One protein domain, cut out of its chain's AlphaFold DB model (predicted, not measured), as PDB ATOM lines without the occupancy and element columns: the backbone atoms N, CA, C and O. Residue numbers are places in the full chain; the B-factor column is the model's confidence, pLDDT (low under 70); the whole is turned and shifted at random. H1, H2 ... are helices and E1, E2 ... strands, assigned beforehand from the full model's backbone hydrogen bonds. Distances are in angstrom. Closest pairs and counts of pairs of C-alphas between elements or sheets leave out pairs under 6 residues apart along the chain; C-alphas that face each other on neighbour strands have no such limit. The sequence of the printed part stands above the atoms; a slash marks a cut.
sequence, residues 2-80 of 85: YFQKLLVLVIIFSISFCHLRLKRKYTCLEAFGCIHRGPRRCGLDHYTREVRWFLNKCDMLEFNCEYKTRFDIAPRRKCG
ATOM      1  N   TYR A   2      38.464  91.155  -7.828       71.50
ATOM      2  CA  TYR A   2      37.678  90.242  -8.689       71.50
ATOM      3  C   TYR A   2      37.967  90.393 -10.193       71.50
ATOM      4  O   TYR A   2      38.085  89.398 -10.902       71.50
ATOM      5  N   PHE A   3      38.158  91.627 -10.670       75.31
ATOM      6  CA  PHE A   3      38.392  91.927 -12.088       75.31
ATOM      7  C   PHE A   3      39.653  91.250 -12.653       75.31
ATOM      8  O   PHE A   3      39.627  90.670 -13.732       75.31
ATOM      9  N   GLN A   4      40.739  91.233 -11.877       81.75
ATOM     10  CA  GLN A   4      41.995  90.587 -12.270       81.75
ATOM     11  C   GLN A   4      41.860  89.058 -12.369       81.75
ATOM     12  O   GLN A   4      42.413  88.453 -13.282       81.75
ATOM     13  N   LYS A   5      41.071  88.429 -11.486       83.56
ATOM     14  CA  LYS A   5      40.773  86.989 -11.568       83.56
ATOM     15  C   LYS A   5      39.912  86.656 -12.794       83.56
ATOM     16  O   LYS A   5      40.163  85.651 -13.453       83.56
ATOM     17  N   LEU A   6      38.944  87.514 -13.124       85.88
ATOM     18  CA  LEU A   6      38.096  87.361 -14.311       85.88
ATOM     19  C   LEU A   6      38.914  87.472 -15.607       85.88
ATOM     20  O   LEU A   6      38.767  86.642 -16.499       85.88
ATOM     21  N   LEU A   7      39.825  88.447 -15.682       88.88
ATOM     22  CA  LEU A   7      40.711  88.638 -16.832       88.88
ATOM     23  C   LEU A   7      41.591  87.403 -17.082       88.88
ATOM     24  O   LEU A   7      41.696  86.934 -18.213       88.88
ATOM     25  N   VAL A   8      42.174  86.837 -16.020       89.19
ATOM     26  CA  VAL A   8      42.998  85.619 -16.111       89.19
ATOM     27  C   VAL A   8      42.183  84.434 -16.640       89.19
ATOM     28  O   VAL A   8      42.647  83.730 -17.535       89.19
ATOM     29  N   LEU A   9      40.949  84.241 -16.164       88.62
ATOM     30  CA  LEU A   9      40.053  83.189 -16.662       88.62
ATOM     31  C   LEU A   9      39.741  83.344 -18.158       88.62
ATOM     32  O   LEU A   9      39.812  82.368 -18.905       88.62
ATOM     33  N   VAL A  10      39.445  84.566 -18.610       89.81
ATOM     34  CA  VAL A  10      39.156  84.852 -20.026       89.81
ATOM     35  C   VAL A  10      40.374  84.572 -20.911       89.81
ATOM     36  O   VAL A  10      40.229  83.972 -21.979       89.81
ATOM     37  N   ILE A  11      41.577  84.946 -20.466       89.44
ATOM     38  CA  ILE A  11      42.825  84.673 -21.194       89.44
ATOM     39  C   ILE A  11      43.050  83.160 -21.319       89.44
ATOM     40  O   ILE A  11      43.276  82.667 -22.426       89.44
ATOM     41  N   ILE A  12      42.918  82.405 -20.223       88.19
ATOM     42  CA  ILE A  12      43.091  80.941 -20.222       88.19
ATOM     43  C   ILE A  12      42.099  80.272 -21.183       88.19
ATOM     44  O   ILE A  12      42.478  79.398 -21.971       88.19
ATOM     45  N   PHE A  13      40.835  80.698 -21.151       83.94
ATOM     46  CA  PHE A  13      39.802  80.153 -22.026       83.94
ATOM     47  C   PHE A  13      40.086  80.460 -23.505       83.94
ATOM     48  O   PHE A  13      39.993  79.574 -24.358       83.94
ATOM     49  N   SER A  14      40.516  81.688 -23.802       80.88
ATOM     50  CA  SER A  14      40.865  82.124 -25.160       80.88
ATOM     51  C   SER A  14      42.049  81.339 -25.730       80.88
ATOM     52  O   SER A  14      41.990  80.859 -26.865       80.88
ATOM     53  N   ILE A  15      43.101  81.139 -24.929       83.88
ATOM     54  CA  ILE A  15      44.277  80.338 -25.301       83.88
ATOM     55  C   ILE A  15      43.864  78.888 -25.582       83.88
ATOM     56  O   ILE A  15      44.186  78.345 -26.640       83.88
ATOM     57  N   SER A  16      43.081  78.281 -24.688       79.75
ATOM     58  CA  SER A  16      42.594  76.900 -24.835       79.75
ATOM     59  C   SER A  16      41.787  76.708 -26.124       79.75
ATOM     60  O   SER A  16      41.971  75.730 -26.856       79.75
ATOM     61  N   PHE A  17      40.923  77.671 -26.448       75.50
ATOM     62  CA  PHE A  17      40.129  77.650 -27.673       75.50
ATOM     63  C   PHE A  17      40.987  77.824 -28.937       75.50
ATOM     64  O   PHE A  17      40.741  77.166 -29.953       75.50
ATOM     65  N   CYS A  18      42.033  78.653 -28.873       73.81
ATOM     66  CA  CYS A  18      42.995  78.818 -29.961       73.81
ATOM     67  C   CYS A  18      43.776  77.522 -30.230       73.81
ATOM     68  O   CYS A  18      43.802  77.048 -31.370       73.81
ATOM     69  N   HIS A  19      44.317  76.885 -29.184       72.88
ATOM     70  CA  HIS A  19      45.012  75.598 -29.299       72.88
ATOM     71  C   HIS A  19      44.134  74.517 -29.926       72.88
ATOM     72  O   HIS A  19      44.596  73.757 -30.779       72.88
ATOM     73  N   LEU A  20      42.851  74.473 -29.561       73.31
ATOM     74  CA  LEU A  20      41.920  73.523 -30.152       73.31
ATOM     75  C   LEU A  20      41.733  73.753 -31.663       73.31
ATOM     76  O   LEU A  20      41.717  72.795 -32.441       73.31
ATOM     77  N   ARG A  21      41.606  75.015 -32.093       73.56
ATOM     78  CA  ARG A  21      41.494  75.366 -33.520       73.56
ATOM     79  C   ARG A  21      42.770  75.035 -34.293       73.56
ATOM     80  O   ARG A  21      42.678  74.522 -35.406       73.56
ATOM     81  N   LEU A  22      43.938  75.295 -33.704       71.44
ATOM     82  CA  LEU A  22      45.244  74.942 -34.268       71.44
ATOM     83  C   LEU A  22      45.394  73.430 -34.437       71.44
ATOM     84  O   LEU A  22      45.724  72.982 -35.532       71.44
ATOM     85  N   LYS A  23      45.060  72.642 -33.404       73.31
ATOM     86  CA  LYS A  23      45.094  71.174 -33.474       73.31
ATOM     87  C   LYS A  23      44.222  70.654 -34.619       73.31
ATOM     88  O   LYS A  23      44.671  69.812 -35.384       73.31
ATOM     89  N   ARG A  24      43.018  71.211 -34.800       70.88
ATOM     90  CA  ARG A  24      42.124  70.842 -35.912       70.88
ATOM     91  C   ARG A  24      42.724  71.160 -37.283       70.88
ATOM     92  O   ARG A  24      42.695  70.305 -38.161       70.88
ATOM     93  N   LYS A  25      43.273  72.367 -37.474       71.94
ATOM     94  CA  LYS A  25      43.942  72.739 -38.736       71.94
ATOM     95  C   LYS A  25      45.102  71.797 -39.053       71.94
ATOM     96  O   LYS A  25      45.262  71.415 -40.206       71.94
ATOM     97  N   TYR A  26      45.864  71.407 -38.035       77.62
ATOM     98  CA  TYR A  26      46.967  70.468 -38.189       77.62
ATOM     99  C   TYR A  26      46.484  69.077 -38.619       77.62
ATOM    100  O   TYR A  26      46.995  68.550 -39.595       77.62
ATOM    101  N   THR A  27      45.436  68.534 -37.988       81.44
ATOM    102  CA  THR A  27      44.835  67.247 -38.390       81.44
ATOM    103  C   THR A  27      44.358  67.257 -39.847       81.44
ATOM    104  O   THR A  27      44.607  66.302 -40.573       81.44
ATOM    105  N   CYS A  28      43.721  68.342 -40.297       86.88
ATOM    106  CA  CYS A  28      43.290  68.492 -41.690       86.88
ATOM    107  C   CYS A  28      44.463  68.581 -42.678       86.88
ATOM    108  O   CYS A  28      44.397  68.028 -43.773       86.88
ATOM    109  N   LEU A  29      45.536  69.278 -42.299       88.06
ATOM    110  CA  LEU A  29      46.736  69.390 -43.124       88.06
ATOM    111  C   LEU A  29      47.469  68.047 -43.223       88.06
ATOM    112  O   LEU A  29      47.891  67.658 -44.309       88.06
ATOM    113  N   GLU A  30      47.584  67.328 -42.104       87.19
ATOM    114  CA  GLU A  30      48.140  65.976 -42.086       87.19
ATOM    115  C   GLU A  30      47.315  65.034 -42.959       87.19
ATOM    116  O   GLU A  30      47.908  64.268 -43.707       87.19
ATOM    117  N   ALA A  31      45.981  65.113 -42.898       86.62
ATOM    118  CA  ALA A  31      45.085  64.319 -43.732       86.62
ATOM    119  C   ALA A  31      45.338  64.547 -45.233       86.62
ATOM    120  O   ALA A  31      45.521  63.582 -45.966       86.62
ATOM    121  N   PHE A  32      45.442  65.807 -45.677       86.38
ATOM    122  CA  PHE A  32      45.639  66.160 -47.091       86.38
ATOM    123  C   PHE A  32      46.925  65.576 -47.704       86.38
ATOM    124  O   PHE A  32      46.936  65.177 -48.864       86.38
ATOM    125  N   GLY A  33      48.016  65.531 -46.936       87.12
ATOM    126  CA  GLY A  33      49.289  64.950 -47.379       87.12
ATOM    127  C   GLY A  33      49.438  63.457 -47.073       87.12
ATOM    128  O   GLY A  33      50.511  62.893 -47.295       87.12
ATOM    129  N   CYS A  34      48.415  62.823 -46.500       90.25
ATOM    130  CA  CYS A  34      48.506  61.457 -46.012       90.25
ATOM    131  C   CYS A  34      48.320  60.458 -47.154       90.25
ATOM    132  O   CYS A  34      47.394  60.556 -47.950       90.25
ATOM    133  N   ILE A  35      49.191  59.455 -47.217       91.38
ATOM    134  CA  ILE A  35      49.082  58.378 -48.201       91.38
ATOM    135  C   ILE A  35      48.219  57.266 -47.602       91.38
ATOM    136  O   ILE A  35      48.638  56.647 -46.620       91.38
ATOM    137  N   HIS A  36      47.069  56.966 -48.216       90.50
ATOM    138  CA  HIS A  36      46.135  55.896 -47.820       90.50
ATOM    139  C   HIS A  36      46.724  54.492 -47.993       90.50
ATOM    140  O   HIS A  36      46.339  53.705 -48.856       90.50
ATOM    141  N   ARG A  37      47.699  54.160 -47.149       89.88
ATOM    142  CA  ARG A  37      48.377  52.870 -47.118       89.88
ATOM    143  C   ARG A  37      48.480  52.369 -45.685       89.88
ATOM    144  O   ARG A  37      48.639  53.129 -44.731       89.88
ATOM    145  N   GLY A  38      48.469  51.048 -45.547       87.94
ATOM    146  CA  GLY A  38      48.754  50.368 -44.290       87.94
ATOM    147  C   GLY A  38      47.531  49.697 -43.670       87.94
ATOM    148  O   GLY A  38      46.490  49.572 -44.309       87.94
ATOM    149  N   PRO A  39      47.679  49.189 -42.436       91.12
ATOM    150  CA  PRO A  39      46.663  48.358 -41.816       91.12
ATOM    151  C   PRO A  39      45.535  49.187 -41.202       91.12
ATOM    152  O   PRO A  39      45.758  50.293 -40.699       91.12
ATOM    153  N   ARG A  40      44.361  48.553 -41.104       92.25
ATOM    154  CA  ARG A  40      43.196  49.069 -40.372       92.25
ATOM    155  C   ARG A  40      43.552  49.509 -38.961       92.25
ATOM    156  O   ARG A  40      44.283  48.807 -38.247       92.25
ATOM    157  N   ARG A  41      42.987  50.637 -38.539       94.31
ATOM    158  CA  ARG A  41      43.177  51.218 -37.209       94.31
ATOM    159  C   ARG A  41      41.862  51.234 -36.452       94.31
ATOM    160  O   ARG A  41      40.818  51.535 -37.007       94.31
ATOM    161  N   CYS A  42      41.938  50.883 -35.176       95.44
ATOM    162  CA  CYS A  42      40.836  51.085 -34.255       95.44
ATOM    163  C   CYS A  42      40.958  52.505 -33.709       95.44
ATOM    164  O   CYS A  42      42.025  52.855 -33.204       95.44
ATOM    165  N   GLY A  43      39.914  53.310 -33.837       95.38
ATOM    166  CA  GLY A  43      39.826  54.638 -33.254       95.38
ATOM    167  C   GLY A  43      38.870  54.652 -32.067       95.38
ATOM    168  O   GLY A  43      37.865  53.940 -32.058       95.38
ATOM    169  N   LEU A  44      39.186  55.479 -31.077       95.38
ATOM    170  CA  LEU A  44      38.327  55.794 -29.939       95.38
ATOM    171  C   LEU A  44      38.209  57.310 -29.830       95.38
ATOM    172  O   LEU A  44      39.228  57.990 -29.722       95.38
ATOM    173  N   ASP A  45      36.987  57.823 -29.787       94.38
ATOM    174  CA  ASP A  45      36.759  59.194 -29.349       94.38
ATOM    175  C   ASP A  45      36.677  59.206 -27.816       94.38
ATOM    176  O   ASP A  45      35.832  58.556 -27.192       94.38
ATOM    177  N   HIS A  46      37.608  59.910 -27.175       88.81
ATOM    178  CA  HIS A  46      37.696  59.951 -25.717       88.81
ATOM    179  C   HIS A  46      36.528  60.694 -25.053       88.81
ATOM    180  O   HIS A  46      36.260  60.438 -23.877       88.81
ATOM    181  N   TYR A  47      35.846  61.580 -25.785       89.12
ATOM    182  CA  TYR A  47      34.728  62.376 -25.288       89.12
ATOM    183  C   TYR A  47      33.407  61.624 -25.414       89.12
ATOM    184  O   TYR A  47      32.662  61.547 -24.441       89.12
ATOM    185  N   THR A  48      33.126  61.047 -26.585       91.62
ATOM    186  CA  THR A  48      31.866  60.317 -26.822       91.62
ATOM    187  C   THR A  48      31.944  58.854 -26.402       91.62
ATOM    188  O   THR A  48      30.914  58.205 -26.253       91.62
ATOM    189  N   ARG A  49      33.160  58.331 -26.180       92.06
ATOM    190  CA  ARG A  49      33.449  56.907 -25.935       92.06
ATOM    191  C   ARG A  49      33.117  56.001 -27.120       92.06
ATOM    192  O   ARG A  49      33.189  54.781 -26.975       92.06
ATOM    193  N   GLU A  50      32.817  56.580 -28.277       92.56
ATOM    194  CA  GLU A  50      32.560  55.843 -29.503       92.56
ATOM    195  C   GLU A  50      33.827  55.165 -30.006       92.56
ATOM    196  O   GLU A  50      34.935  55.704 -29.936       92.56
ATOM    197  N   VAL A  51      33.645  53.964 -30.539       93.44
ATOM    198  CA  VAL A  51      34.721  53.133 -31.059       93.44
ATOM    199  C   VAL A  51      34.418  52.798 -32.509       93.44
ATOM    200  O   VAL A  51      33.297  52.416 -32.838       93.44
ATOM    201  N   ARG A  52      35.419  52.933 -33.378       93.06
ATOM    202  CA  ARG A  52      35.237  52.774 -34.822       93.06
ATOM    203  C   ARG A  52      36.475  52.200 -35.496       93.06
ATOM    204  O   ARG A  52      37.598  52.517 -35.116       93.06
ATOM    205  N   TRP A  53      36.276  51.388 -36.527       94.69
ATOM    206  CA  TRP A  53      37.356  50.999 -37.431       94.69
ATOM    207  C   TRP A  53      37.560  52.027 -38.538       94.69
ATOM    208  O   TRP A  53      36.605  52.479 -39.155       94.69
ATOM    209  N   PHE A  54      38.824  52.310 -38.825       94.38
ATOM    210  CA  PHE A  54      39.284  53.109 -39.953       94.38
ATOM    211  C   PHE A  54      40.157  52.237 -40.859       94.38
ATOM    212  O   PHE A  54      40.885  51.362 -40.365       94.38
ATOM    213  N   LEU A  55      40.083  52.447 -42.177       93.56
ATOM    214  CA  LEU A  55      40.824  51.632 -43.147       93.56
ATOM    215  C   LEU A  55      42.338  51.771 -42.958       93.56
ATOM    216  O   LEU A  55      43.060  50.776 -43.032       93.56
ATOM    217  N   ASN A  56      42.804  52.968 -42.615       93.12
ATOM    218  CA  ASN A  56      44.157  53.254 -42.164       93.12
ATOM    219  C   ASN A  56      44.172  54.507 -41.254       93.12
ATOM    220  O   ASN A  56      43.147  54.931 -40.720       93.12
ATOM    221  N   LYS A  57      45.363  55.059 -40.980       93.38
ATOM    222  CA  LYS A  57      45.508  56.267 -40.146       93.38
ATOM    223  C   LYS A  57      44.982  57.520 -40.863       93.38
ATOM    224  O   LYS A  57      44.431  58.384 -40.194       93.38
ATOM    225  N   CYS A  58      45.166  57.620 -42.176       94.12
ATOM    226  CA  CYS A  58      44.757  58.767 -42.980       94.12
ATOM    227  C   CYS A  58      43.241  58.937 -42.971       94.12
ATOM    228  O   CYS A  58      42.785  60.022 -42.634       94.12
ATOM    229  N   ASP A  59      42.476  57.857 -43.169       94.19
ATOM    230  CA  ASP A  59      41.004  57.935 -43.124       94.19
ATOM    231  C   ASP A  59      40.504  58.434 -41.762       94.19
ATOM    232  O   ASP A  59      39.505  59.140 -41.665       94.19
ATOM    233  N   MET A  60      41.209  58.092 -40.677       94.56
ATOM    234  CA  MET A  60      40.882  58.606 -39.347       94.56
ATOM    235  C   MET A  60      41.143  60.115 -39.237       94.56
ATOM    236  O   MET A  60      40.348  60.832 -38.632       94.56
ATOM    237  N   LEU A  61      42.247  60.608 -39.810       93.94
ATOM    238  CA  LEU A  61      42.565  62.041 -39.832       93.94
ATOM    239  C   LEU A  61      41.567  62.819 -40.700       93.94
ATOM    240  O   LEU A  61      41.103  63.880 -40.281       93.94
ATOM    241  N   GLU A  62      41.200  62.277 -41.861       93.75
ATOM    242  CA  GLU A  62      40.173  62.832 -42.747       93.75
ATOM    243  C   GLU A  62      38.825  62.909 -42.039       93.75
ATOM    244  O   GLU A  62      38.231  63.982 -41.964       93.75
ATOM    245  N   PHE A  63      38.401  61.814 -41.405       94.19
ATOM    246  CA  PHE A  63      37.153  61.772 -40.654       94.19
ATOM    247  C   PHE A  63      37.134  62.789 -39.501       94.19
ATOM    248  O   PHE A  63      36.156  63.517 -39.319       94.19
ATOM    249  N   ASN A  64      38.234  62.892 -38.747       93.38
ATOM    250  CA  ASN A  64      38.385  63.899 -37.693       93.38
ATOM    251  C   ASN A  64      38.307  65.331 -38.241       93.38
ATOM    252  O   ASN A  64      37.743  66.216 -37.590       93.38
ATOM    253  N   CYS A  65      38.866  65.573 -39.427       92.06
ATOM    254  CA  CYS A  65      38.812  66.874 -40.080       92.06
ATOM    255  C   CYS A  65      37.388  67.220 -40.548       92.06
ATOM    256  O   CYS A  65      36.864  68.276 -40.179       92.06
ATOM    257  N   GLU A  66      36.760  66.326 -41.312       92.50
ATOM    258  CA  GLU A  66      35.458  66.527 -41.955       92.50
ATOM    259  C   GLU A  66      34.332  66.651 -40.921       92.50
ATOM    260  O   GLU A  66      33.588  67.635 -40.901       92.50
ATOM    261  N   TYR A  67      34.270  65.704 -39.982       91.19
ATOM    262  CA  TYR A  67      33.191  65.614 -38.995       91.19
ATOM    263  C   TYR A  67      33.520  66.317 -37.676       91.19
ATOM    264  O   TYR A  67      32.718  66.306 -36.743       91.19
ATOM    265  N   LYS A  68      34.687  66.972 -37.584       89.38
ATOM    266  CA  LYS A  68      35.162  67.683 -36.383       89.38
ATOM    267  C   LYS A  68      35.245  66.780 -35.138       89.38
ATOM    268  O   LYS A  68      35.161  67.294 -34.015       89.38
ATOM    269  N   THR A  69      35.427  65.476 -35.340       91.44
ATOM    270  CA  THR A  69      35.580  64.453 -34.297       91.44
ATOM    271  C   THR A  69      37.025  64.381 -33.793       91.44
ATOM    272  O   THR A  69      37.901  65.124 -34.255       91.44
ATOM    273  N   ARG A  70      37.276  63.571 -32.754       91.25
ATOM    274  CA  ARG A  70      38.603  63.447 -32.124       91.25
ATOM    275  C   ARG A  70      38.949  61.992 -31.829       91.25
ATOM    276  O   ARG A  70      39.296  61.646 -30.702       91.25
ATOM    277  N   PHE A  71      38.846  61.145 -32.846       94.44
ATOM    278  CA  PHE A  71      39.283  59.760 -32.748       94.44
ATOM    279  C   PHE A  71      40.806  59.685 -32.646       94.44
ATOM    280  O   PHE A  71      41.521  60.193 -33.512       94.44
ATOM    281  N   ASP A  72      41.282  59.002 -31.612       94.94
ATOM    282  CA  ASP A  72      42.684  58.645 -31.427       94.94
ATOM    283  C   ASP A  72      42.873  57.135 -31.631       94.94
ATOM    284  O   ASP A  72      41.954  56.338 -31.417       94.94
ATOM    285  N   ILE A  73      44.081  56.720 -32.029       94.81
ATOM    286  CA  ILE A  73      44.387  55.299 -32.234       94.81
ATOM    287  C   ILE A  73      44.272  54.556 -30.901       94.81
ATOM    288  O   ILE A  73      44.989  54.828 -29.940       94.81
ATOM    289  N   ALA A  74      43.417  53.544 -30.886       94.81
ATOM    290  CA  ALA A  74      43.192  52.656 -29.765       94.81
ATOM    291  C   ALA A  74      43.726  51.238 -30.044       94.81
ATOM    292  O   ALA A  74      43.919  50.835 -31.199       94.81
ATOM    293  N   PRO A  75      43.936  50.420 -28.993       94.19
ATOM    294  CA  PRO A  75      44.232  49.004 -29.160       94.19
ATOM    295  C   PRO A  75      43.137  48.303 -29.971       94.19
ATOM    296  O   PRO A  75      41.958  48.451 -29.656       94.19
ATOM    297  N   ARG A  76      43.523  47.474 -30.952       92.00
ATOM    298  CA  ARG A  76      42.594  46.747 -31.849       92.00
ATOM    299  C   ARG A  76      41.466  46.027 -31.104       92.00
ATOM    300  O   ARG A  76      40.327  46.052 -31.554       92.00
ATOM    301  N   ARG A  77      41.772  45.457 -29.931       91.38
ATOM    302  CA  ARG A  77      40.805  44.779 -29.053       91.38
ATOM    303  C   ARG A  77      39.605  45.641 -28.643       91.38
ATOM    304  O   ARG A  77      38.557  45.080 -28.368       91.38
ATOM    305  N   LYS A  78      39.729  46.977 -28.611       91.31
ATOM    306  CA  LYS A  78      38.607  47.865 -28.264       91.31
ATOM    307  C   LYS A  78      37.512  47.871 -29.324       91.31
ATOM    308  O   LYS A  78      36.352  47.978 -28.962       91.31
ATOM    309  N   CYS A  79      37.875  47.740 -30.597       89.88
ATOM    310  CA  CYS A  79      36.904  47.710 -31.686       89.88
ATOM    311  C   CYS A  79      36.280  46.325 -31.897       89.88
ATOM    312  O   CYS A  79      35.325  46.207 -32.658       89.88
ATOM    313  N   GLY A  80      36.802  45.275 -31.249       85.25
ATOM    314  CA  GLY A  80      36.290  43.912 -31.385       85.25
ATOM    315  C   GLY A  80      36.102  43.488 -32.848       85.25
ATOM    316  O   GLY A  80      36.944  43.774 -33.702       85.25
TER     317      GLY A  80
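AT A GLANCE: This is residues 2 to 80 of the 85 residues of an uncharacterized protein of Chilo suppressalis (UniProt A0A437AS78). A small compact body, a three-stranded sheet with the short helix H2 over one face, has a long helical arm: H1 packs on H2 with residues 24 to 32, while its residues 2 to 23 stick out free. The arm makes the length of the whole, and the hairpin of E1 and E2 with E3 makes the sheet. The printed part has 79 residues with two named helices and three named strands, in the order H1, E1, E2, H2, E3; the sheet's order is E2, E1, E3, antiparallel throughout, and the class is mixed, helices and strands. The whole is loose, with a radius of gyration of the C-alphas of 16.3 A, and elongated, spanning 53 by 28 by 17 A.

HOW THE PARTS SIT: In the sheet, E1, residues 41 to 45, is the inner strand, and E2, residues 51 to 54, and E3, residues 71 to 74, are the edge strands. E1 and E2 form a hairpin, antiparallel at 143 degrees, with N 43 and O 52 within hydrogen-bond range at 2.8 A and N 52 and O 43 at 3.0 A. E1 and E3 are antiparallel at 127 degrees, with N 44 and O 72 within range at 2.9 A. H2, residues 57 to 66, is on the sheet at a height of 9.5 A, forming two layers, a helix layer on one face of a sheet. It lies over E1 and only just over E3, where 3 of its C-alphas fall, and runs along the strands, at 20 degrees to E1 on the local plane. The closest C-alphas of H2 and E3 are those of Asn 64 and Phe 71, 6.5 A apart. E2, H2 and E3 form a split strand-helix-strand unit, two strands of one sheet joined through a helix, with E1 between them in the sheet, and its crossover is right-handed. H1, residues 2 to 32, touches H2 with residues 24 to 32 alone; the closest C-alphas, those of Cys 28 and Cys 65, are 5.0 A apart. The two helices run opposite ways at a steep tilt of 53 degrees. H1 is not on the sheet and is apart from E2 and E3. In H1 and H2 every O i to N i+4 pair is within hydrogen-bond range.

IN THESE COORDINATES: E1 is 12.9 A long from first to last C-alpha, E2 10.0 A and E3 8.6 A, with C-alpha 74 at (43.192, 52.656, -29.765). H2 is 14.5 A long. H1 is 46.0 A long, from C-alpha 2 at (37.678, 90.242, -8.689) to C-alpha 32 at (45.639, 66.160, -47.091).

THE WHOLE: The two C-alphas farthest apart, those of Tyr 2 and Arg 37, are 54.7 A apart. Without the free stretch the body has 57 residues and spans 29 by 25 by 12 A. The printed part has no cut and no long link. Mean pLDDT of the printed part is 87.9, and no printed residue is under 70.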